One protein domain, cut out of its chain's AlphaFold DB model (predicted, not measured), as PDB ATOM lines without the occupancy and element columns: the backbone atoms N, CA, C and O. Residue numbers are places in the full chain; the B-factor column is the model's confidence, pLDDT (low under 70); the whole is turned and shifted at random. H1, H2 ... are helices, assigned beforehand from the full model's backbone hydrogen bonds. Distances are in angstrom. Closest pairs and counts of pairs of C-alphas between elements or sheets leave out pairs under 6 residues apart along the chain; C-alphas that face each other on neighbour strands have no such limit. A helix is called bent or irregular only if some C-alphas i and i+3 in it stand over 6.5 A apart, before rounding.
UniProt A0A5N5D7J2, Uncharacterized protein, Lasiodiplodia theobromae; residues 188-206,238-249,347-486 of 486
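This is residues 188 to 206, 238 to 249 and 347 to 486 of the 486 residues of an uncharacterized protein of Lasiodiplodia theobromae (UniProt A0A5N5D7J2). H3, the longest helix, belongs to an up-and-down bundle of four helices, H3 to H6, in which H5 runs through the middle with H3 and H4 on one side and H6 on the other. A helical hairpin of H7 and H8 is set crosswise beside H5 and H6 with few contacts, and the crossing pair H1 and H2 adds to the bundle where H2 packs on H3. The printed part has 171 residues with eight named helices, H1 to H8 in order along the chain, and no named strand; the class is all helix. The whole is compact, with a radius of gyration of the C-alphas of 16.0 A, and spans 46 by 39 by 32 A.

H3, residues 347 to 367, is 30.0 A long and begins at C-alpha 347 at (-91.081, 71.728, 25.517). H4 is residues 375 to 390, 22.0 A; H5 residues 401 to 419, 26.4 A; H6 residues 430 to 448, 27.7 A. H7, residues 450 to 461, 18.1 A, is irregular, but only just: C-alphas 451 and 454 are 6.8 A apart. H8, residues 467 to 483, 24.5 A, ends at (-79.288, 42.243, 19.197). H1, residues 189 to 205, 24.5 A, begins at (-83.599, 56.841, 62.170); H2, residues 238 to 249, is 16.5 A long.

H3 and H4 form a hairpin, at a shallow tilt of 17 degrees, with the closest C-alphas, His 357 and Leu 384, 5.4 A apart. H5 is the hub, touching four helices. It touches H3 at Ala 358 and Ala 407, C-alphas 5.1 A apart, the same way at a shallow tilt of 34.8 degrees, only just short of steep. Its hairpin with H6 is closest at the C-alphas of Ala 415 and Leu 434, 5.0 A. H5 and H7 only just touch, with 3 pairs of C-alphas within 8 A, the closest Met 405 and Ala 456, 7.7 A. H7 and H8 form a hairpin at 9 degrees, a shallow tilt, closest at Ile 460 and Arg 470, C-alphas 7.1 A apart. H2 touches residues 359 to 366 of H3 alone, with the C-alphas of Leu 244 and Ala 359 closest at 6.8 A. H1 touches H2 at His 199 and Ser 242, C-alphas 6.0 A apart, at a steep tilt of 51 degrees; H1 and H3 are apart. Every O i to N i+4 pair is within hydrogen-bond range in H1, H2, H3, H4, H5 and H8; in H6 it is 14 of 15, in H7 6 of 8.

The C-alphas farthest apart are those of Pro 188 and Arg 486, 51.4 A. Residues 207 to 237 and 250 to 346 are not printed; the gaps are 8.9 A and 31.3 A between C-alphas. Of the links printed whole, none is long. Mean pLDDT of the printed part is 72.2; 81 residues are under 70, among them 188 to 206, 238 to 249 and 359 to 372.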
ATOM      1  N   PRO A 188     -88.238  55.475  62.404       67.31
ATOM      2  CA  PRO A 188     -86.921  55.015  62.828       67.31
ATOM      3  C   PRO A 188     -85.811  55.757  62.070       67.31
ATOM      4  O   PRO A 188     -85.929  56.016  60.873       67.31
ATOM      5  N   ALA A 189     -84.708  56.077  62.752       69.56
ATOM      6  CA  ALA A 189     -83.599  56.841  62.170       69.56
ATOM      7  C   ALA A 189     -83.042  56.202  60.884       69.56
ATOM      8  O   ALA A 189     -82.642  56.907  59.960       69.56
ATOM      9  N   SER A 190     -83.084  54.870  60.792       65.69
ATOM     10  CA  SER A 190     -82.727  54.121  59.586       65.69
ATOM     11  C   SER A 190     -83.636  54.434  58.393       65.69
ATOM     12  O   SER A 190     -83.150  54.476  57.266       65.69
ATOM     13  N   PHE A 191     -84.927  54.703  58.618       61.28
ATOM     14  CA  PHE A 191     -85.876  55.074  57.564       61.28
ATOM     15  C   PHE A 191     -85.574  56.467  57.051       61.28
ATOM     16  O   PHE A 191     -85.387  56.654  55.854       61.28
ATOM     17  N   SER A 192     -85.434  57.434  57.957       63.47
ATOM     18  CA  SER A 192     -85.067  58.799  57.584       63.47
ATOM     19  C   SER A 192     -83.726  58.840  56.840       63.47
ATOM     20  O   SER A 192     -83.638  59.481  55.796       63.47
ATOM     21  N   ALA A 193     -82.715  58.093  57.300       65.44
ATOM     22  CA  ALA A 193     -81.426  57.986  56.616       65.44
ATOM     23  C   ALA A 193     -81.552  57.349  55.221       65.44
ATOM     24  O   ALA A 193     -80.959  57.845  54.263       65.44
ATOM     25  N   PHE A 194     -82.352  56.287  55.081       61.28
ATOM     26  CA  PHE A 194     -82.604  55.631  53.797       61.28
ATOM     27  C   PHE A 194     -83.327  56.548  52.803       61.28
ATOM     28  O   PHE A 194     -82.920  56.635  51.641       61.28
ATOM     29  N   ILE A 195     -84.364  57.262  53.253       55.47
ATOM     30  CA  ILE A 195     -85.086  58.248  52.441       55.47
ATOM     31  C   ILE A 195     -84.146  59.367  52.008       55.47
ATOM     32  O   ILE A 195     -84.084  59.668  50.819       55.47
ATOM     33  N   SER A 196     -83.377  59.949  52.932       59.69
ATOM     34  CA  SER A 196     -82.413  61.002  52.601       59.69
ATOM     35  C   SER A 196     -81.359  60.525  51.604       59.69
ATOM     36  O   SER A 196     -81.070  61.242  50.649       59.69
ATOM     37  N   ALA A 197     -80.818  59.315  51.773       62.12
ATOM     38  CA  ALA A 197     -79.835  58.752  50.852       62.12
ATOM     39  C   ALA A 197     -80.433  58.498  49.460       62.12
ATOM     40  O   ALA A 197     -79.826  58.858  48.455       62.12
ATOM     41  N   THR A 198     -81.635  57.923  49.389       53.72
ATOM     42  CA  THR A 198     -82.309  57.632  48.114       53.72
ATOM     43  C   THR A 198     -82.741  58.915  47.404       53.72
ATOM     44  O   THR A 198     -82.573  59.032  46.192       53.72
ATOM     45  N   HIS A 199     -83.201  59.921  48.153       54.53
ATOM     46  CA  HIS A 199     -83.468  61.255  47.626       54.53
ATOM     47  C   HIS A 199     -82.194  61.902  47.072       54.53
ATOM     48  O   HIS A 199     -82.216  62.410  45.956       54.53
ATOM     49  N   ALA A 200     -81.079  61.860  47.809       57.94
ATOM     50  CA  ALA A 200     -79.811  62.430  47.358       57.94
ATOM     51  C   ALA A 200     -79.296  61.763  46.070       57.94
ATOM     52  O   ALA A 200     -78.875  62.471  45.159       57.94
ATOM     53  N   ARG A 201     -79.384  60.426  45.964       58.62
ATOM     54  CA  ARG A 201     -79.032  59.695  44.733       58.62
ATOM     55  C   ARG A 201     -79.941  60.083  43.570       58.62
ATOM     56  O   ARG A 201     -79.460  60.541  42.541       58.62
ATOM     57  N   THR A 202     -81.258  60.022  43.771       50.97
ATOM     58  CA  THR A 202     -82.248  60.392  42.743       50.97
ATOM     59  C   THR A 202     -82.056  61.834  42.269       50.97
ATOM     60  O   THR A 202     -82.070  62.096  41.071       50.97
ATOM     61  N   ALA A 203     -81.820  62.774  43.189       53.81
ATOM     62  CA  ALA A 203     -81.562  64.174  42.867       53.81
ATOM     63  C   ALA A 203     -80.254  64.371  42.085       53.81
ATOM     64  O   ALA A 203     -80.205  65.228  41.209       53.81
ATOM     65  N   ALA A 204     -79.218  63.568  42.344       59.00
ATOM     66  CA  ALA A 204     -77.974  63.611  41.576       59.00
ATOM     67  C   ALA A 204     -78.164  63.162  40.113       59.00
ATOM     68  O   ALA A 204     -77.467  63.660  39.230       59.00
ATOM     69  N   HIS A 205     -79.131  62.276  39.848       50.03
ATOM     70  CA  HIS A 205     -79.525  61.867  38.493       50.03
ATOM     71  C   HIS A 205     -80.431  62.884  37.796       50.03
ATOM     72  O   HIS A 205     -80.642  62.817  36.595       50.03
ATOM     73  N   LEU A 206     -80.984  63.859  38.507       48.38
ATOM     74  CA  LEU A 206     -81.744  64.937  37.890       48.38
ATOM     75  C   LEU A 206     -80.772  66.074  37.645       48.38
ATOM     76  O   LEU A 206     -80.672  67.004  38.441       48.38
ATOM     77  N   SER A 238     -88.296  68.526  42.717       58.50
ATOM     78  CA  SER A 238     -87.672  67.841  43.860       58.50
ATOM     79  C   SER A 238     -88.703  67.282  44.854       58.50
ATOM     80  O   SER A 238     -88.545  66.158  45.342       58.50
ATOM     81  N   ARG A 239     -89.803  68.004  45.109       58.16
ATOM     82  CA  ARG A 239     -90.895  67.524  45.975       58.16
ATOM     83  C   ARG A 239     -91.613  66.311  45.388       58.16
ATOM     84  O   ARG A 239     -91.887  65.363  46.119       58.16
ATOM     85  N   ILE A 240     -91.853  66.308  44.078       56.53
ATOM     86  CA  ILE A 240     -92.450  65.174  43.355       56.53
ATOM     87  C   ILE A 240     -91.582  63.918  43.497       56.53
ATOM     88  O   ILE A 240     -92.080  62.848  43.844       56.53
ATOM     89  N   PHE A 241     -90.274  64.040  43.285       58.25
ATOM     90  CA  PHE A 241     -89.360  62.906  43.421       58.25
ATOM     91  C   PHE A 241     -89.212  62.428  44.867       58.25
ATOM     92  O   PHE A 241     -89.183  61.219  45.109       58.25
ATOM     93  N   SER A 242     -89.185  63.348  45.834       58.81
ATOM     94  CA  SER A 242     -89.196  63.018  47.267       58.81
ATOM     95  C   SER A 242     -90.417  62.177  47.633       58.81
ATOM     96  O   SER A 242     -90.294  61.135  48.276       58.81
ATOM     97  N   ALA A 243     -91.588  62.597  47.154       55.34
ATOM     98  CA  ALA A 243     -92.847  61.889  47.301       55.34
ATOM     99  C   ALA A 243     -92.778  60.466  46.723       55.34
ATOM    100  O   ALA A 243     -93.028  59.503  47.443       55.34
ATOM    101  N   LEU A 244     -92.373  60.308  45.458       56.25
ATOM    102  CA  LEU A 244     -92.247  58.995  44.804       56.25
ATOM    103  C   LEU A 244     -91.258  58.065  45.524       56.25
ATOM    104  O   LEU A 244     -91.508  56.866  45.659       56.25
ATOM    105  N   THR A 245     -90.164  58.625  46.037       60.72
ATOM    106  CA  THR A 245     -89.142  57.896  46.801       60.72
ATOM    107  C   THR A 245     -89.678  57.408  48.150       60.72
ATOM    108  O   THR A 245     -89.426  56.272  48.549       60.72
ATOM    109  N   LEU A 246     -90.466  58.227  48.849       56.81
ATOM    110  CA  LEU A 246     -91.138  57.827  50.090       56.81
ATOM    111  C   LEU A 246     -92.110  56.665  49.855       56.81
ATOM    112  O   LEU A 246     -92.133  55.705  50.628       56.81
ATOM    113  N   VAL A 247     -92.857  56.717  48.749       57.78
ATOM    114  CA  VAL A 247     -93.812  55.671  48.347       57.78
ATOM    115  C   VAL A 247     -93.106  54.359  48.063       57.78
ATOM    116  O   VAL A 247     -93.527  53.304  48.538       57.78
ATOM    117  N   SER A 248     -91.996  54.433  47.335       58.62
ATOM    118  CA  SER A 248     -91.123  53.290  47.114       58.62
ATOM    119  C   SER A 248     -90.723  52.621  48.405       58.62
ATOM    120  O   SER A 248     -90.866  51.414  48.560       58.62
ATOM    121  N   ALA A 249     -90.123  53.403  49.298       61.59
ATOM    122  CA  ALA A 249     -89.462  52.873  50.466       61.59
ATOM    123  C   ALA A 249     -90.492  52.156  51.331       61.59
ATOM    124  O   ALA A 249     -90.289  51.004  51.702       61.59
ATOM    125  N   ALA A 347     -91.818  72.944  25.225       66.69
ATOM    126  CA  ALA A 347     -91.081  71.728  25.517       66.69
ATOM    127  C   ALA A 347     -90.904  71.491  27.034       66.69
ATOM    128  O   ALA A 347     -91.031  70.361  27.515       66.69
ATOM    129  N   ARG A 348     -90.715  72.552  27.834       67.44
ATOM    130  CA  ARG A 348     -90.721  72.465  29.310       67.44
ATOM    131  C   ARG A 348     -92.088  72.088  29.872       67.44
ATOM    132  O   ARG A 348     -92.155  71.335  30.848       67.44
ATOM    133  N   ARG A 349     -93.178  72.602  29.292       67.19
ATOM    134  CA  ARG A 349     -94.551  72.221  29.668       67.19
ATOM    135  C   ARG A 349     -94.798  70.742  29.396       67.19
ATOM    136  O   ARG A 349     -95.254  70.034  30.294       67.19
ATOM    137  N   TRP A 350     -94.403  70.263  28.218       77.12
ATOM    138  CA  TRP A 350     -94.473  68.847  27.868       77.12
ATOM    139  C   TRP A 350     -93.693  67.965  28.853       77.12
ATOM    140  O   TRP A 350     -94.250  67.024  29.420       77.12
ATOM    141  N   ALA A 351     -92.429  68.310  29.118       68.19
ATOM    142  CA  ALA A 351     -91.567  67.580  30.042       68.19
ATOM    143  C   ALA A 351     -92.208  67.416  31.429       68.19
ATOM    144  O   ALA A 351     -92.230  66.324  32.006       68.19
ATOM    145  N   ARG A 352     -92.791  68.500  31.953       67.00
ATOM    146  CA  ARG A 352     -93.520  68.464  33.224       67.00
ATOM    147  C   ARG A 352     -94.755  67.582  33.143       67.00
ATOM    148  O   ARG A 352     -94.942  66.767  34.039       67.00
ATOM    149  N   ALA A 353     -95.562  67.698  32.090       66.12
ATOM    150  CA  ALA A 353     -96.760  66.880  31.921       66.12
ATOM    151  C   ALA A 353     -96.427  65.378  31.913       66.12
ATOM    152  O   ALA A 353     -97.061  64.606  32.634       66.12
ATOM    153  N   VAL A 354     -95.391  64.961  31.175       70.94
ATOM    154  CA  VAL A 354     -94.928  63.561  31.138       70.94
ATOM    155  C   VAL A 354     -94.519  63.074  32.523       70.94
ATOM    156  O   VAL A 354     -95.021  62.048  32.990       70.94
ATOM    157  N   MET A 355     -93.647  63.817  33.208       75.31
ATOM    158  CA  MET A 355     -93.160  63.430  34.537       75.31
ATOM    159  C   MET A 355     -94.276  63.355  35.566       75.31
ATOM    160  O   MET A 355     -94.275  62.496  36.444       75.31
ATOM    161  N   LEU A 356     -95.259  64.226  35.431       65.62
ATOM    162  CA  LEU A 356     -96.385  64.297  36.327       65.62
ATOM    163  C   LEU A 356     -97.387  63.167  36.101       65.62
ATOM    164  O   LEU A 356     -97.864  62.560  37.062       65.62
ATOM    165  N   HIS A 357     -97.649  62.819  34.841       65.06
ATOM    166  CA  HIS A 357     -98.413  61.625  34.497       65.06
ATOM    167  C   HIS A 357     -97.701  60.352  34.951       65.06
ATOM    168  O   HIS A 357     -98.366  59.450  35.461       65.06
ATOM    169  N   ALA A 358     -96.375  60.282  34.823       70.88
ATOM    170  CA  ALA A 358     -95.588  59.163  35.326       70.88
ATOM    171  C   ALA A 358     -95.699  59.071  36.853       70.88
ATOM    172  O   ALA A 358     -96.099  58.038  37.382       70.88
ATOM    173  N   ALA A 359     -95.454  60.172  37.561       66.75
ATOM    174  CA  ALA A 359     -95.552  60.232  39.011       66.75
ATOM    175  C   ALA A 359     -96.943  59.825  39.512       66.75
ATOM    176  O   ALA A 359     -97.071  58.984  40.398       66.75
ATOM    177  N   HIS A 360     -97.997  60.358  38.899       65.06
ATOM    178  CA  HIS A 360     -99.365  60.014  39.255       65.06
ATOM    179  C   HIS A 360     -99.688  58.540  38.957       65.06
ATOM    180  O   HIS A 360    -100.255  57.853  39.804       65.06
ATOM    181  N   THR A 361     -99.288  58.029  37.792       68.12
ATOM    182  CA  THR A 361     -99.489  56.617  37.427       68.12
ATOM    183  C   THR A 361     -98.785  55.693  38.416       68.12
ATOM    184  O   THR A 361     -99.365  54.703  38.859       68.12
ATOM    185  N   TYR A 362     -97.563  56.049  38.807       68.94
ATOM    186  CA  TYR A 362     -96.775  55.313  39.782       68.94
ATOM    187  C   TYR A 362     -97.390  55.370  41.185       68.94
ATOM    188  O   TYR A 362     -97.581  54.333  41.813       68.94
ATOM    189  N   LEU A 363     -97.769  56.554  41.671       62.97
ATOM    190  CA  LEU A 363     -98.463  56.686  42.952       62.97
ATOM    191  C   LEU A 363     -99.735  55.855  42.972       62.97
ATOM    192  O   LEU A 363     -99.943  55.055  43.878       62.97
ATOM    193  N   TRP A 364    -100.571  55.989  41.948       64.94
ATOM    194  CA  TRP A 364    -101.794  55.213  41.857       64.94
ATOM    195  C   TRP A 364    -101.509  53.710  41.905       64.94
ATOM    196  O   TRP A 364    -102.162  52.995  42.654       64.94
ATOM    197  N   ALA A 365    -100.494  53.227  41.186       66.88
ATOM    198  CA  ALA A 365    -100.076  51.824  41.213       66.88
ATOM    199  C   ALA A 365     -99.791  51.281  42.614       66.88
ATOM    200  O   ALA A 365    -100.087  50.121  42.913       66.88
ATOM    201  N   GLN A 366     -99.139  52.107  43.427       64.38
ATOM    202  CA  GLN A 366     -98.652  51.718  44.740       64.38
ATOM    203  C   GLN A 366     -99.712  51.891  45.824       64.38
ATOM    204  O   GLN A 366     -99.748  51.120  46.779       64.38
ATOM    205  N   LEU A 367    -100.603  52.869  45.663       55.47
ATOM    206  CA  LEU A 367    -101.672  53.165  46.620       55.47
ATOM    207  C   LEU A 367    -102.949  52.395  46.358       55.47
ATOM    208  O   LEU A 367    -103.746  52.164  47.268       55.47
ATOM    209  N   SER A 368    -103.177  52.031  45.105       56.81
ATOM    210  CA  SER A 368    -104.414  51.400  44.715       56.81
ATOM    211  C   SER A 368    -104.406  49.934  45.121       56.81
ATOM    212  O   SER A 368    -103.626  49.129  44.619       56.81
ATOM    213  N   ALA A 369    -105.360  49.560  45.974       54.97
ATOM    214  CA  ALA A 369    -105.717  48.163  46.214       54.97
ATOM    215  C   ALA A 369    -106.456  47.533  45.013       54.97
ATOM    216  O   ALA A 369    -106.937  46.399  45.091       54.97
ATOM    217  N   LEU A 370    -106.600  48.270  43.905       52.34
ATOM    218  CA  LEU A 370    -107.236  47.755  42.709       52.34
ATOM    219  C   LEU A 370    -106.425  46.599  42.116       52.34
ATOM    220  O   LEU A 370    -105.192  46.655  42.069       52.34
ATOM    221  N   PRO A 371    -107.107  45.573  41.579       65.88
ATOM    222  CA  PRO A 371    -106.448  44.575  40.757       65.88
ATOM    223  C   PRO A 371    -105.650  45.251  39.642       65.88
ATOM    224  O   PRO A 371    -106.087  46.248  39.069       65.88
ATOM    225  N   ALA A 372    -104.492  44.697  39.301       67.50
ATOM    226  CA  ALA A 372    -103.608  45.322  38.324       67.50
ATOM    227  C   ALA A 372    -104.263  45.506  36.938       67.50
ATOM    228  O   ALA A 372    -103.994  46.495  36.263       67.50
ATOM    229  N   HIS A 373    -105.201  44.626  36.574       72.44
ATOM    230  CA  HIS A 373    -106.012  44.695  35.352       72.44
ATOM    231  C   HIS A 373    -107.209  45.664  35.443       72.44
ATOM    232  O   HIS A 373    -108.064  45.689  34.554       72.44
ATOM    233  N   ALA A 374    -107.342  46.433  36.528       65.12
ATOM    234  CA  ALA A 374    -108.393  47.430  36.636       65.12
ATOM    235  C   ALA A 374    -108.243  48.470  35.520       65.12
ATOM    236  O   ALA A 374    -107.150  48.978  35.265       65.12
ATOM    237  N   GLN A 375    -109.361  48.838  34.888       63.03
ATOM    238  CA  GLN A 375    -109.357  49.791  33.774       63.03
ATOM    239  C   GLN A 375    -108.702  51.121  34.136       63.03
ATOM    240  O   GLN A 375    -108.096  51.737  33.276       63.03
ATOM    241  N   MET A 376    -108.795  51.556  35.395       64.31
ATOM    242  CA  MET A 376    -108.143  52.791  35.824       64.31
ATOM    243  C   MET A 376    -106.630  52.752  35.568       64.31
ATOM    244  O   MET A 376    -106.079  53.723  35.060       64.31
ATOM    245  N   ASN A 377    -105.976  51.613  35.817       72.62
ATOM    246  CA  ASN A 377    -104.548  51.441  35.535       72.62
ATOM    247  C   ASN A 377    -104.281  51.515  34.026       72.62
ATOM    248  O   ASN A 377    -103.361  52.201  33.597       72.62
ATOM    249  N   VAL A 378    -105.139  50.884  33.216       77.44
ATOM    250  CA  VAL A 378    -105.086  50.952  31.744       77.44
ATOM    251  C   VAL A 378    -105.285  52.385  31.236       77.44
ATOM    252  O   VAL A 378    -104.590  52.817  30.323       77.44
ATOM    253  N   THR A 379    -106.201  53.151  31.822       72.69
ATOM    254  CA  THR A 379    -106.455  54.548  31.453       72.69
ATOM    255  C   THR A 379    -105.276  55.442  31.820       72.69
ATOM    256  O   THR A 379    -104.877  56.273  31.007       72.69
ATOM    257  N   LEU A 380    -104.697  55.275  33.011       73.25
ATOM    258  CA  LEU A 380    -103.499  56.012  33.421       73.25
ATOM    259  C   LEU A 380    -102.313  55.694  32.503       73.25
ATOM    260  O   LEU A 380    -101.649  56.616  32.038       73.25
ATOM    261  N   LEU A 381    -102.129  54.421  32.137       81.75
ATOM    262  CA  LEU A 381    -101.147  53.997  31.137       81.75
ATOM    263  C   LEU A 381    -101.384  54.640  29.766       81.75
ATOM    264  O   LEU A 381    -100.447  55.169  29.174       81.75
ATOM    265  N   LYS A 382    -102.629  54.648  29.272       82.81
ATOM    266  CA  LYS A 382    -102.995  55.300  28.002       82.81
ATOM    267  C   LYS A 382    -102.729  56.809  28.045       82.81
ATOM    268  O   LYS A 382    -102.243  57.357  27.063       82.81
ATOM    269  N   ARG A 383    -102.992  57.474  29.177       75.31
ATOM    270  CA  ARG A 383    -102.687  58.903  29.377       75.31
ATOM    271  C   ARG A 383    -101.186  59.174  29.399       75.31
ATOM    272  O   ARG A 383    -100.741  60.085  28.714       75.31
ATOM    273  N   LEU A 384    -100.414  58.369  30.130       83.25
ATOM    274  CA  LEU A 384     -98.954  58.469  30.153       83.25
ATOM    275  C   LEU A 384     -98.370  58.269  28.751       83.25
ATOM    276  O   LEU A 384     -97.569  59.080  28.298       83.25
ATOM    277  N   ARG A 385     -98.829  57.239  28.034       89.06
ATOM    278  CA  ARG A 385     -98.452  57.005  26.639       89.06
ATOM    279  C   ARG A 385     -98.793  58.207  25.756       89.06
ATOM    280  O   ARG A 385     -97.915  58.687  25.052       89.06
ATOM    281  N   GLY A 386    -100.026  58.710  25.826       81.31
ATOM    282  CA  GLY A 386    -100.460  59.868  25.042       81.31
ATOM    283  C   GLY A 386     -99.629  61.123  25.325       81.31
ATOM    284  O   GLY A 386     -99.273  61.832  24.391       81.31
ATOM    285  N   ALA A 387     -99.250  61.358  26.586       77.50
ATOM    286  CA  ALA A 387     -98.370  62.462  26.968       77.50
ATOM    287  C   ALA A 387     -96.938  62.300  26.424       77.50
ATOM    288  O   ALA A 387     -96.301  63.280  26.050       77.50
ATOM    289  N   ILE A 388     -96.416  61.072  26.359       84.69
ATOM    290  CA  ILE A 388     -95.104  60.803  25.752       84.69
ATOM    291  C   ILE A 388     -95.174  60.989  24.227       84.69
ATOM    292  O   ILE A 388     -94.279  61.595  23.644       84.69
ATOM    293  N   GLU A 389     -96.237  60.500  23.582       87.00
ATOM    294  CA  GLU A 389     -96.429  60.602  22.130       87.00
ATOM    295  C   GLU A 389     -96.650  62.054  21.670       87.00
ATOM    296  O   GLU A 389     -96.139  62.430  20.616       87.00
ATOM    297  N   SER A 390     -97.336  62.888  22.460       77.62
ATOM    298  CA  SER A 390     -97.644  64.274  22.080       77.62
ATOM    299  C   SER A 390     -96.416  65.181  21.957       77.62
ATOM    300  O   SER A 390     -96.449  66.131  21.180       77.62
ATOM    301  N   GLY A 391     -95.320  64.893  22.668       69.31
ATOM    302  CA  GLY A 391     -94.085  65.684  22.579       69.31
ATOM    303  C   GLY A 391     -92.997  65.099  21.688       69.31
ATOM    304  O   GLY A 391     -91.941  65.712  21.555       69.31
ATOM    305  N   ALA A 392     -93.235  63.964  21.026       61.16
ATOM    306  CA  ALA A 392     -92.242  63.344  20.144       61.16
ATOM    307  C   ALA A 392     -91.836  64.240  18.948       61.16
ATOM    308  O   ALA A 392     -90.778  64.018  18.362       61.16
ATOM    309  N   GLY A 393     -92.648  65.248  18.599       54.97
ATOM    310  CA  GLY A 393     -92.379  66.201  17.514       54.97
ATOM    311  C   GLY A 393     -91.868  67.586  17.938       54.97
ATOM    312  O   GLY A 393     -91.320  68.285  17.097       54.97
ATOM    313  N   VAL A 394     -92.006  67.984  19.212       51.09
ATOM    314  CA  VAL A 394     -91.794  69.379  19.690       51.09
ATOM    315  C   VAL A 394     -90.400  69.577  20.317       51.09
ATOM    316  O   VAL A 394     -90.133  70.542  21.016       51.09
ATOM    317  N   GLY A 395     -89.479  68.641  20.082       50.59
ATOM    318  CA  GLY A 395     -88.136  68.666  20.663       50.59
ATOM    319  C   GLY A 395     -87.991  67.665  21.804       50.59
ATOM    320  O   GLY A 395     -87.993  68.011  22.983       50.59
ATOM    321  N   ALA A 396     -87.750  66.404  21.432       49.66
ATOM    322  CA  ALA A 396     -87.418  65.287  22.325       49.66
ATOM    323  C   ALA A 396     -86.186  65.529  23.235       49.66
ATOM    324  O   ALA A 396     -85.857  64.688  24.067       49.66
ATOM    325  N   TRP A 397     -85.513  66.673  23.088       53.47
ATOM    326  CA  TRP A 397     -84.278  67.057  23.767       53.47
ATOM    327  C   TRP A 397     -84.487  67.858  25.060       53.47
ATOM    328  O   TRP A 397     -83.515  68.100  25.772       53.47
ATOM    329  N   VAL A 398     -85.718  68.289  25.373       55.09
ATOM    330  CA  VAL A 398     -85.978  69.124  26.566       55.09
ATOM    331  C   VAL A 398     -86.238  68.309  27.829       55.09
ATOM    332  O   VAL A 398     -85.919  68.764  28.926       55.09
ATOM    333  N   LEU A 399     -86.735  67.076  27.705       62.41
ATOM    334  CA  LEU A 399     -86.600  66.129  28.809       62.41
ATOM    335  C   LEU A 399     -85.136  65.714  28.902       62.41
ATOM    336  O   LEU A 399     -84.539  65.309  27.903       62.41
ATOM    337  N   SER A 400     -84.571  65.738  30.115       73.44
ATOM    338  CA  SER A 400     -83.373  64.939  30.341       73.44
ATOM    339  C   SER A 400     -83.723  63.503  29.977       73.44
ATOM    340  O   SER A 400     -84.815  63.010  30.275       73.44
ATOM    341  N   LEU A 401     -82.810  62.826  29.295       77.31
ATOM    342  CA  LEU A 401     -83.069  61.461  28.869       77.31
ATOM    343  C   LEU A 401     -83.406  60.550  30.061       77.31
ATOM    344  O   LEU A 401     -84.240  59.658  29.952       77.31
ATOM    345  N   GLU A 402     -82.839  60.856  31.226       79.12
ATOM    346  CA  GLU A 402     -83.153  60.229  32.508       79.12
ATOM    347  C   GLU A 402     -84.625  60.380  32.897       79.12
ATOM    348  O   GLU A 402     -85.252  59.401  33.290       79.12
ATOM    349  N   ALA A 403     -85.210  61.569  32.743       77.75
ATOM    350  CA  ALA A 403     -86.618  61.806  33.044       77.75
ATOM    351  C   ALA A 403     -87.538  61.007  32.104       77.75
ATOM    352  O   ALA A 403     -88.484  60.356  32.555       77.75
ATOM    353  N   LEU A 404     -87.223  60.978  30.805       83.62
ATOM    354  CA  LEU A 404     -87.973  60.169  29.841       83.62
ATOM    355  C   LEU A 404     -87.826  58.666  30.123       83.62
ATOM    356  O   LEU A 404     -88.820  57.939  30.105       83.62
ATOM    357  N   MET A 405     -86.615  58.201  30.444       86.38
ATOM    358  CA  MET A 405     -86.364  56.812  30.830       86.38
ATOM    359  C   MET A 405     -87.160  56.437  32.085       86.38
ATOM    360  O   MET A 405     -87.749  55.358  32.140       86.38
ATOM    361  N   TRP A 406     -87.245  57.336  33.066       83.50
ATOM    362  CA  TRP A 406     -88.060  57.150  34.266       83.50
ATOM    363  C   TRP A 406     -89.545  57.001  33.935       83.50
ATOM    364  O   TRP A 406     -90.198  56.070  34.407       83.50
ATOM    365  N   ALA A 407     -90.084  57.885  33.093       85.94
ATOM    366  CA  ALA A 407     -91.478  57.818  32.664       85.94
ATOM    367  C   ALA A 407     -91.788  56.509  31.919       85.94
ATOM    368  O   ALA A 407     -92.813  55.870  32.178       85.94
ATOM    369  N   LEU A 408     -90.878  56.068  31.045       90.12
ATOM    370  CA  LEU A 408     -90.989  54.793  30.341       90.12
ATOM    371  C   LEU A 408     -90.916  53.596  31.297       90.12
ATOM    372  O   LEU A 408     -91.713  52.672  31.164       90.12
ATOM    373  N   ALA A 409     -90.026  53.628  32.292       88.69
ATOM    374  CA  ALA A 409     -89.915  52.581  33.304       88.69
ATOM    375  C   ALA A 409     -91.183  52.461  34.160       88.69
ATOM    376  O   ALA A 409     -91.652  51.347  34.401       88.69
ATOM    377  N   VAL A 410     -91.794  53.587  34.552       86.62
ATOM    378  CA  VAL A 410     -93.104  53.597  35.228       86.62
ATOM    379  C   VAL A 410     -94.174  52.952  34.355       86.62
ATOM    380  O   VAL A 410     -94.922  52.094  34.830       86.62
ATOM    381  N   GLY A 411     -94.259  53.362  33.089       89.44
ATOM    382  CA  GLY A 411     -95.236  52.820  32.152       89.44
ATOM    383  C   GLY A 411     -95.056  51.321  31.927       89.44
ATOM    384  O   GLY A 411     -96.029  50.570  31.967       89.44
ATOM    385  N   TRP A 412     -93.809  50.869  31.796       92.31
ATOM    386  CA  TRP A 412     -93.479  49.459  31.634       92.31
ATOM    387  C   TRP A 412     -93.838  48.632  32.871       92.31
ATOM    388  O   TRP A 412     -94.570  47.652  32.749       92.31
ATOM    389  N   PHE A 413     -93.429  49.074  34.066       88.38
ATOM    390  CA  PHE A 413     -93.779  48.431  35.340       88.38
ATOM    391  C   PHE A 413     -95.293  48.255  35.488       88.38
ATOM    392  O   PHE A 413     -95.791  47.216  35.926       88.38
ATOM    393  N   MET A 414     -96.046  49.279  35.093       85.81
ATOM    394  CA  MET A 414     -97.497  49.270  35.195       85.81
ATOM    395  C   MET A 414     -98.174  48.393  34.153       85.81
ATOM    396  O   MET A 414     -99.117  47.671  34.490       85.81
ATOM    397  N   ALA A 415     -97.688  48.412  32.913       89.31
ATOM    398  CA  ALA A 415     -98.159  47.511  31.871       89.31
ATOM    399  C   ALA A 415     -97.885  46.049  32.251       89.31
ATOM    400  O   ALA A 415     -98.757  45.199  32.091       89.31
ATOM    401  N   GLU A 416     -96.726  45.770  32.849       88.25
ATOM    402  CA  GLU A 416     -96.344  44.436  33.307       88.25
ATOM    403  C   GLU A 416     -97.269  43.941  34.416       88.25
ATOM    404  O   GLU A 416     -97.810  42.838  34.324       88.25
ATOM    405  N   ARG A 417     -97.524  44.769  35.437       83.94
ATOM    406  CA  ARG A 417     -98.490  44.426  36.490       83.94
ATOM    407  C   ARG A 417     -99.865  44.144  35.895       83.94
ATOM    408  O   ARG A 417    -100.512  43.180  36.305       83.94
ATOM    409  N   ALA A 418    -100.314  44.963  34.945       83.12
ATOM    410  CA  ALA A 418    -101.604  44.785  34.287       83.12
ATOM    411  C   ALA A 418    -101.666  43.510  33.421       83.12
ATOM    412  O   ALA A 418    -102.731  42.898  33.343       83.12
ATOM    413  N   ALA A 419    -100.543  43.081  32.834       83.88
ATOM    414  CA  ALA A 419    -100.434  41.877  32.004       83.88
ATOM    415  C   ALA A 419    -100.241  40.578  32.816       83.88
ATOM    416  O   ALA A 419    -100.803  39.537  32.472       83.88
ATOM    417  N   GLY A 420     -99.491  40.626  33.923       69.69
ATOM    418  CA  GLY A 420     -99.000  39.462  34.675       69.69
ATOM    419  C   GLY A 420    -100.041  38.652  35.458       69.69
ATOM    420  O   GLY A 420     -99.676  37.707  36.151       69.69
ATOM    421  N   LYS A 421    -101.335  38.988  35.383       63.34
ATOM    422  CA  LYS A 421    -102.408  38.293  36.127       63.34
ATOM    423  C   LYS A 421    -103.539  37.742  35.265       63.34
ATOM    424  O   LYS A 421    -104.587  37.386  35.807       63.34
ATOM    425  N   THR A 422    -103.355  37.612  33.955       57.47
ATOM    426  CA  THR A 422    -104.359  36.955  33.108       57.47
ATOM    427  C   THR A 422    -104.287  35.435  33.289       57.47
ATOM    428  O   THR A 422    -103.753  34.707  32.461       57.47
ATOM    429  N   LEU A 423    -104.834  34.951  34.410       51.41
ATOM    430  CA  LEU A 423    -104.898  33.543  34.842       51.41
ATOM    431  C   LEU A 423    -105.607  32.595  33.851       51.41
ATOM    432  O   LEU A 423    -105.664  31.395  34.090       51.41
ATOM    433  N   LEU A 424    -106.146  33.112  32.746       57.91
ATOM    434  CA  LEU A 424    -106.981  32.373  31.793       57.91
ATOM    435  C   LEU A 424    -106.451  32.398  30.352       57.91
ATOM    436  O   LEU A 424    -107.201  32.110  29.425       57.91
ATOM    437  N   GLY A 425    -105.183  32.763  30.132       61.06
ATOM    438  CA  GLY A 425    -104.580  32.725  28.792       61.06
ATOM    439  C   GLY A 425    -105.201  33.695  27.778       61.06
ATOM    440  O   GLY A 425    -104.911  33.609  26.589       61.06
ATOM    441  N   GLN A 426    -106.046  34.628  28.224       62.28
ATOM    442  CA  GLN A 426    -106.489  35.735  27.386       62.28
ATOM    443  C   GLN A 426    -105.353  36.751  27.263       62.28
ATOM    444  O   GLN A 426    -104.777  37.182  28.258       62.28
ATOM    445  N   VAL A 427    -105.035  37.141  26.033       62.50
ATOM    446  CA  VAL A 427    -104.139  38.269  25.771       62.50
ATOM    447  C   VAL A 427    -104.879  39.535  26.205       62.50
ATOM    448  O   VAL A 427    -105.856  39.940  25.576       62.50
ATOM    449  N   GLY A 428    -104.488  40.112  27.339       67.75
ATOM    450  CA  GLY A 428    -105.101  41.336  27.855       67.75
ATOM    451  C   GLY A 428    -104.690  42.568  27.042       67.75
ATOM    452  O   GLY A 428    -103.590  42.616  26.501       67.75
ATOM    453  N   GLU A 429    -105.523  43.619  27.032       70.62
ATOM    454  CA  GLU A 429    -105.211  44.928  26.406       70.62
ATOM    455  C   GLU A 429    -103.892  45.566  26.897       70.62
ATOM    456  O   GLU A 429    -103.396  46.514  26.290       70.62
ATOM    457  N   ALA A 430    -103.335  45.081  28.011       72.69
ATOM    458  CA  ALA A 430    -102.063  45.529  28.569       72.69
ATOM    459  C   ALA A 430    -100.833  45.020  27.800       72.69
ATOM    460  O   ALA A 430     -99.792  45.668  27.852       72.69
ATOM    461  N   ASP A 431    -100.946  43.913  27.065       82.69
ATOM    462  CA  ASP A 431     -99.813  43.283  26.379       82.69
ATOM    463  C   ASP A 431     -99.254  44.148  25.224       82.69
ATOM    464  O   ASP A 431     -98.050  44.418  25.198       82.69
ATOM    465  N   PRO A 432    -100.091  44.761  24.357       88.69
ATOM    466  CA  PRO A 432     -99.604  45.737  23.379       88.69
ATOM    467  C   PRO A 432     -98.961  46.978  24.016       88.69
ATOM    468  O   PRO A 432     -98.062  47.577  23.431       88.69
ATOM    469  N   MET A 433     -99.421  47.394  25.206       89.69
ATOM    470  CA  MET A 433     -98.807  48.515  25.925       89.69
ATOM    471  C   MET A 433     -97.439  48.134  26.487       89.69
ATOM    472  O   MET A 433     -96.520  48.943  26.404       89.69
ATOM    473  N   LEU A 434     -97.290  46.912  27.005       91.56
ATOM    474  CA  LEU A 434     -96.013  46.396  27.490       91.56
ATOM    475  C   LEU A 434     -94.957  46.425  26.381       91.56
ATOM    476  O   LEU A 434     -93.894  47.011  26.581       91.56
ATOM    477  N   GLY A 435     -95.292  45.874  25.208       91.81
ATOM    478  CA  GLY A 435     -94.414  45.890  24.037       91.81
ATOM    479  C   GLY A 435     -94.073  47.308  23.575       91.81
ATOM    480  O   GLY A 435     -92.915  47.606  23.314       91.81
ATOM    481  N   TRP A 436     -95.048  48.225  23.573       94.56
ATOM    482  CA  TRP A 436     -94.797  49.625  23.213       94.56
ATOM    483  C   TRP A 436     -93.780  50.303  24.145       94.56
ATOM    484  O   TRP A 436     -92.875  50.988  23.666       94.56
ATOM    485  N   PHE A 437     -93.899  50.118  25.467       93.44
ATOM    486  CA  PHE A 437     -92.927  50.677  26.414       93.44
ATOM    487  C   PHE A 437     -91.551  50.020  26.255       93.44
ATOM    488  O   PHE A 437     -90.549  50.733  26.265       93.44
ATOM    489  N   GLU A 438     -91.501  48.699  26.049       93.62
ATOM    490  CA  GLU A 438     -90.262  47.962  25.770       93.62
ATOM    491  C   GLU A 438     -89.546  48.531  24.535       93.62
ATOM    492  O   GLU A 438     -88.378  48.916  24.613       93.62
ATOM    493  N   ASP A 439     -90.264  48.690  23.422       92.50
ATOM    494  CA  ASP A 439     -89.726  49.230  22.174       92.50
ATOM    495  C   ASP A 439     -89.212  50.665  22.335       92.50
ATOM    496  O   ASP A 439     -88.178  51.028  21.771       92.50
ATOM    497  N   ARG A 440     -89.902  51.501  23.121       92.44
ATOM    498  CA  ARG A 440     -89.478  52.885  23.382       92.44
ATOM    499  C   ARG A 440     -88.252  52.964  24.283       92.44
ATOM    500  O   ARG A 440     -87.385  53.790  24.009       92.44
ATOM    501  N   ILE A 441     -88.142  52.101  25.294       90.94
ATOM    502  CA  ILE A 441     -86.932  51.981  26.123       90.94
ATOM    503  C   ILE A 441     -85.748  51.573  25.244       90.94
ATOM    504  O   ILE A 441     -84.702  52.217  25.280       90.94
ATOM    505  N   LEU A 442     -85.924  50.553  24.403       90.31
ATOM    506  CA  LEU A 442     -84.883  50.091  23.484       90.31
ATOM    507  C   LEU A 442     -84.497  51.164  22.460       90.31
ATOM    508  O   LEU A 442     -83.312  51.360  22.194       90.31
ATOM    509  N   ALA A 443     -85.467  51.888  21.899       89.12
ATOM    510  CA  ALA A 443     -85.192  53.002  20.997       89.12
ATOM    511  C   ALA A 443     -84.365  54.091  21.695       89.12
ATOM    512  O   ALA A 443     -83.374  54.556  21.136       89.12
ATOM    513  N   LEU A 444     -84.722  54.440  22.935       86.81
ATOM    514  CA  LEU A 444     -84.015  55.446  23.723       86.81
ATOM    515  C   LEU A 444     -82.564  55.028  24.020       86.81
ATOM    516  O   LEU A 444     -81.649  55.826  23.839       86.81
ATOM    517  N   LEU A 445     -82.342  53.761  24.386       86.62
ATOM    518  CA  LEU A 445     -81.004  53.202  24.622       86.62
ATOM    519  C   LEU A 445     -80.137  53.167  23.354       86.62
ATOM    520  O   LEU A 445     -78.921  53.336  23.435       86.62
ATOM    521  N   ASN A 446     -80.741  52.953  22.182       86.00
ATOM    522  CA  ASN A 446     -80.011  52.906  20.914       86.00
ATOM    523  C   ASN A 446     -79.577  54.296  20.423       86.00
ATOM    524  O   ASN A 446     -78.515  54.413  19.817       86.00
ATOM    525  N   VAL A 447     -80.347  55.349  20.721       83.75
ATOM    526  CA  VAL A 447     -79.973  56.739  20.393       83.75
ATOM    527  C   VAL A 447     -78.741  57.200  21.190       83.75
ATOM    528  O   VAL A 447     -77.975  58.035  20.713       83.75
ATOM    529  N   GLU A 448     -78.506  56.644  22.381       73.50
ATOM    530  CA  GLU A 448     -77.481  57.121  23.322       73.50
ATOM    531  C   GLU A 448     -76.106  56.437  23.247       73.50
ATOM    532  O   GLU A 448     -75.147  56.911  23.864       73.50
ATOM    533  N   GLY A 449     -75.982  55.337  22.501       74.94
ATOM    534  CA  GLY A 449     -74.759  54.532  22.453       74.94
ATOM    535  C   GLY A 449     -74.521  53.664  23.703       74.94
ATOM    536  O   GLY A 449     -75.299  53.636  24.655       74.94
ATOM    537  N   SER A 450     -73.425  52.895  23.708       58.47
ATOM    538  CA  SER A 450     -73.153  51.859  24.724       58.47
ATOM    539  C   SER A 450     -72.818  52.395  26.125       58.47
ATOM    540  O   SER A 450     -73.083  51.706  27.108       58.47
ATOM    541  N   PHE A 451     -72.285  53.617  26.231       51.97
ATOM    542  CA  PHE A 451     -71.766  54.203  27.478       51.97
ATOM    543  C   PHE A 451     -72.856  54.586  28.500       51.97
ATOM    544  O   PHE A 451     -72.551  54.839  29.661       51.97
ATOM    545  N   ARG A 452     -74.139  54.612  28.109       73.88
ATOM    546  CA  ARG A 452     -75.249  54.989  29.007       73.88
ATOM    547  C   ARG A 452     -76.145  53.825  29.443       73.88
ATOM    548  O   ARG A 452     -77.031  54.027  30.268       73.88
ATOM    549  N   LYS A 453     -75.863  52.589  29.007       77.19
ATOM    550  CA  LYS A 453     -76.557  51.382  29.507       77.19
ATOM    551  C   LYS A 453     -76.312  51.157  31.000       77.19
ATOM    552  O   LYS A 453     -77.252  50.830  31.721       77.19
ATOM    553  N   ASP A 454     -75.086  51.398  31.465       81.12
ATOM    554  CA  ASP A 454     -74.736  51.290  32.887       81.12
ATOM    555  C   ASP A 454     -75.472  52.348  33.715       81.12
ATOM    556  O   ASP A 454     -76.022  52.031  34.765       81.12
ATOM    557  N   ARG A 455     -75.606  53.570  33.185       81.00
ATOM    558  CA  ARG A 455     -76.391  54.643  33.813       81.00
ATOM    559  C   ARG A 455     -77.886  54.322  33.849       81.00
ATOM    560  O   ARG A 455     -78.535  54.576  34.854       81.00
ATOM    561  N   ALA A 456     -78.441  53.719  32.797       81.56
ATOM    562  CA  ALA A 456     -79.828  53.248  32.801       81.56
ATOM    563  C   ALA A 456     -80.049  52.101  33.807       81.56
ATOM    564  O   ALA A 456     -81.098  52.029  34.445       81.56
ATOM    565  N   ALA A 457     -79.066  51.210  33.973       83.12
ATOM    566  CA  ALA A 457     -79.099  50.167  34.997       83.12
ATOM    567  C   ALA A 457     -79.007  50.754  36.416       83.12
ATOM    568  O   ALA A 457     -79.771  50.351  37.290       83.12
ATOM    569  N   GLU A 458     -78.125  51.734  36.627       82.38
ATOM    570  CA  GLU A 458     -77.973  52.470  37.886       82.38
ATOM    571  C   GLU A 458     -79.263  53.218  38.246       82.38
ATOM    572  O   GLU A 458     -79.794  53.043  39.341       82.38
ATOM    573  N   MET A 459     -79.857  53.931  37.289       75.88
ATOM    574  CA  MET A 459     -81.116  54.652  37.477       75.88
ATOM    575  C   MET A 459     -82.260  53.725  37.917       75.88
ATOM    576  O   MET A 459     -83.089  54.105  38.743       75.88
ATOM    577  N   ILE A 460     -82.305  52.488  37.404       75.62
ATOM    578  CA  ILE A 460     -83.313  51.495  37.804       75.62
ATOM    579  C   ILE A 460     -82.971  50.766  39.103       75.62
ATOM    580  O   ILE A 460     -83.875  50.279  39.785       75.62
ATOM    581  N   SER A 461     -81.702  50.737  39.506       75.06
ATOM    582  CA  SER A 461     -81.332  50.246  40.838       75.06
ATOM    583  C   SER A 461     -81.971  51.092  41.947       75.06
ATOM    584  O   SER A 461     -82.408  50.552  42.968       75.06
ATOM    585  N   ASP A 462     -82.139  52.389  41.683       68.31
ATOM    586  CA  ASP A 462     -82.893  53.321  42.519       68.31
ATOM    587  C   ASP A 462     -84.385  53.371  42.168       68.31
ATOM    588  O   ASP A 462     -85.183  53.904  42.942       68.31
ATOM    589  N   PHE A 463     -84.798  52.775  41.041       70.25
ATOM    590  CA  PHE A 463     -86.205  52.723  40.682       70.25
ATOM    591  C   PHE A 463     -86.972  51.846  41.678       70.25
ATOM    592  O   PHE A 463     -86.573  50.715  42.012       70.25
ATOM    593  N   PRO A 464     -88.109  52.361  42.145       63.00
ATOM    594  CA  PRO A 464     -88.875  51.784  43.222       63.00
ATOM    595  C   PRO A 464     -89.778  50.634  42.777       63.00
ATOM    596  O   PRO A 464     -91.008  50.711  42.822       63.00
ATOM    597  N   ALA A 465     -89.173  49.561  42.295       72.31
ATOM    598  CA  ALA A 465     -89.886  48.392  41.807       72.31
ATOM    599  C   ALA A 465     -89.535  47.124  42.569       72.31
ATOM    600  O   ALA A 465     -88.600  47.081  43.366       72.31
ATOM    601  N   THR A 466     -90.305  46.079  42.286       74.12
ATOM    602  CA  THR A 466     -90.046  44.734  42.787       74.12
ATOM    603  C   THR A 466     -88.734  44.189  42.218       74.12
ATOM    604  O   THR A 466     -88.319  44.535  41.108       74.12
ATOM    605  N   ASP A 467     -88.103  43.263  42.936       77.19
ATOM    606  CA  ASP A 467     -86.907  42.567  42.442       77.19
ATOM    607  C   ASP A 467     -87.182  41.781  41.154       77.19
ATOM    608  O   ASP A 467     -86.298  41.568  40.322       77.19
ATOM    609  N   GLU A 468     -88.425  41.345  40.957       81.38
ATOM    610  CA  GLU A 468     -88.863  40.745  39.701       81.38
ATOM    611  C   GLU A 468     -88.772  41.731  38.531       81.38
ATOM    612  O   GLU A 468     -88.158  41.399  37.515       81.38
ATOM    613  N   PHE A 469     -89.299  42.948  38.690       85.12
ATOM    614  CA  PHE A 469     -89.186  43.991  37.672       85.12
ATOM    615  C   PHE A 469     -87.721  44.318  37.380       85.12
ATOM    616  O   PHE A 469     -87.322  44.375  36.221       85.12
ATOM    617  N   ARG A 470     -86.879  44.456  38.412       84.81
ATOM    618  CA  ARG A 470     -85.441  44.740  38.239       84.81
ATOM    619  C   ARG A 470     -84.726  43.646  37.445       84.81
ATOM    620  O   ARG A 470     -83.925  43.947  36.562       84.81
ATOM    621  N   ARG A 471     -85.049  42.372  37.694       86.50
ATOM    622  CA  ARG A 471     -84.522  41.241  36.909       86.50
ATOM    623  C   ARG A 471     -84.983  41.290  35.454       86.50
ATOM    624  O   ARG A 471     -84.174  41.057  34.555       86.50
ATOM    625  N   LYS A 472     -86.255  41.613  35.205       88.88
ATOM    626  CA  LYS A 472     -86.791  41.772  33.844       88.88
ATOM    627  C   LYS A 472     -86.150  42.954  33.126       88.88
ATOM    628  O   LYS A 472     -85.741  42.793  31.980       88.88
ATOM    629  N   TRP A 473     -85.958  44.080  33.809       88.69
ATOM    630  CA  TRP A 473     -85.214  45.231  33.298       88.69
ATOM    631  C   TRP A 473     -83.794  44.853  32.897       88.69
ATOM    632  O   TRP A 473     -83.369  45.114  31.775       88.69
ATOM    633  N   HIS A 474     -83.070  44.159  33.773       88.19
ATOM    634  CA  HIS A 474     -81.720  43.711  33.457       88.19
ATOM    635  C   HIS A 474     -81.696  42.765  32.243       88.19
ATOM    636  O   HIS A 474     -80.852  42.903  31.360       88.19
ATOM    637  N   SER A 475     -82.670  41.855  32.144       90.06
ATOM    638  CA  SER A 475     -82.846  40.985  30.975       90.06
ATOM    639  C   SER A 475     -83.111  41.777  29.688       90.06
ATOM    640  O   SER A 475     -82.525  41.468  28.650       90.06
ATOM    641  N   LEU A 476     -83.926  42.834  29.753       88.31
ATOM    642  CA  LEU A 476     -84.183  43.731  28.625       88.31
ATOM    643  C   LEU A 476     -82.893  44.408  28.135       88.31
ATOM    644  O   LEU A 476     -82.598  44.374  26.939       88.31
ATOM    645  N   LEU A 477     -82.076  44.932  29.055       86.56
ATOM    646  CA  LEU A 477     -80.780  45.537  28.724       86.56
ATOM    647  C   LEU A 477     -79.807  44.532  28.081       86.56
ATOM    648  O   LEU A 477     -79.079  44.869  27.143       86.56
ATOM    649  N   LEU A 478     -79.803  43.281  28.555       85.81
ATOM    650  CA  LEU A 478     -78.981  42.213  27.980       85.81
ATOM    651  C   LEU A 478     -79.451  41.817  26.574       85.81
ATOM    652  O   LEU A 478     -78.618  41.618  25.691       85.81
ATOM    653  N   ARG A 479     -80.766  41.734  26.334       84.75
ATOM    654  CA  ARG A 479     -81.326  41.426  25.005       84.75
ATOM    655  C   ARG A 479     -80.875  42.432  23.956       84.75
ATOM    656  O   ARG A 479     -80.484  42.024  22.865       84.75
ATOM    657  N   ASP A 480     -80.888  43.718  24.291       79.50
ATOM    658  CA  ASP A 480     -80.407  44.773  23.399       79.50
ATOM    659  C   ASP A 480     -78.920  44.598  23.063       79.50
ATOM    660  O   ASP A 480     -78.522  44.659  21.900       79.50
ATOM    661  N   LYS A 481     -78.097  44.269  24.072       76.88
ATOM    662  CA  LYS A 481     -76.670  43.979  23.874       76.88
ATOM    663  C   LYS A 481     -76.454  42.844  22.871       76.88
ATOM    664  O   LYS A 481     -75.581  42.972  22.026       76.88
ATOM    665  N   PHE A 482     -77.241  41.770  22.925       75.25
ATOM    666  CA  PHE A 482     -77.111  40.656  21.977       75.25
ATOM    667  C   PHE A 482     -77.733  40.933  20.601       75.25
ATOM    668  O   PHE A 482     -77.276  40.355  19.618       75.25
ATOM    669  N   ARG A 483     -78.742  41.811  20.498       76.94
ATOM    670  CA  ARG A 483     -79.288  42.243  19.197       76.94
ATOM    671  C   ARG A 483     -78.255  43.004  18.373       76.94
ATOM    672  O   ARG A 483     -78.183  42.766  17.181       76.94
ATOM    673  N   GLN A 484     -77.430  43.837  19.007       68.75
ATOM    674  CA  GLN A 484     -76.372  44.605  18.334       68.75
ATOM    675  C   GLN A 484     -75.218  43.740  17.781       68.75
ATOM    676  O   GLN A 484     -74.372  44.250  17.057       68.75
ATOM    677  N   TRP A 485     -75.147  42.454  18.146       63.84
ATOM    678  CA  TRP A 485     -74.111  41.520  17.676       63.84
ATOM    679  C   TRP A 485     -74.531  40.714  16.440       63.84
ATOM    680  O   TRP A 485     -73.702  39.997  15.881       63.84
ATOM    681  N   ARG A 486     -75.808  40.785  16.055       55.62
ATOM    682  CA  ARG A 486     -76.325  40.229  14.801       55.62
ATOM    683  C   ARG A 486     -76.413  41.333  13.766       55.62
ATOM    684  O   ARG A 486     -76.159  41.006  12.590       55.62
TER     685      ARG A 486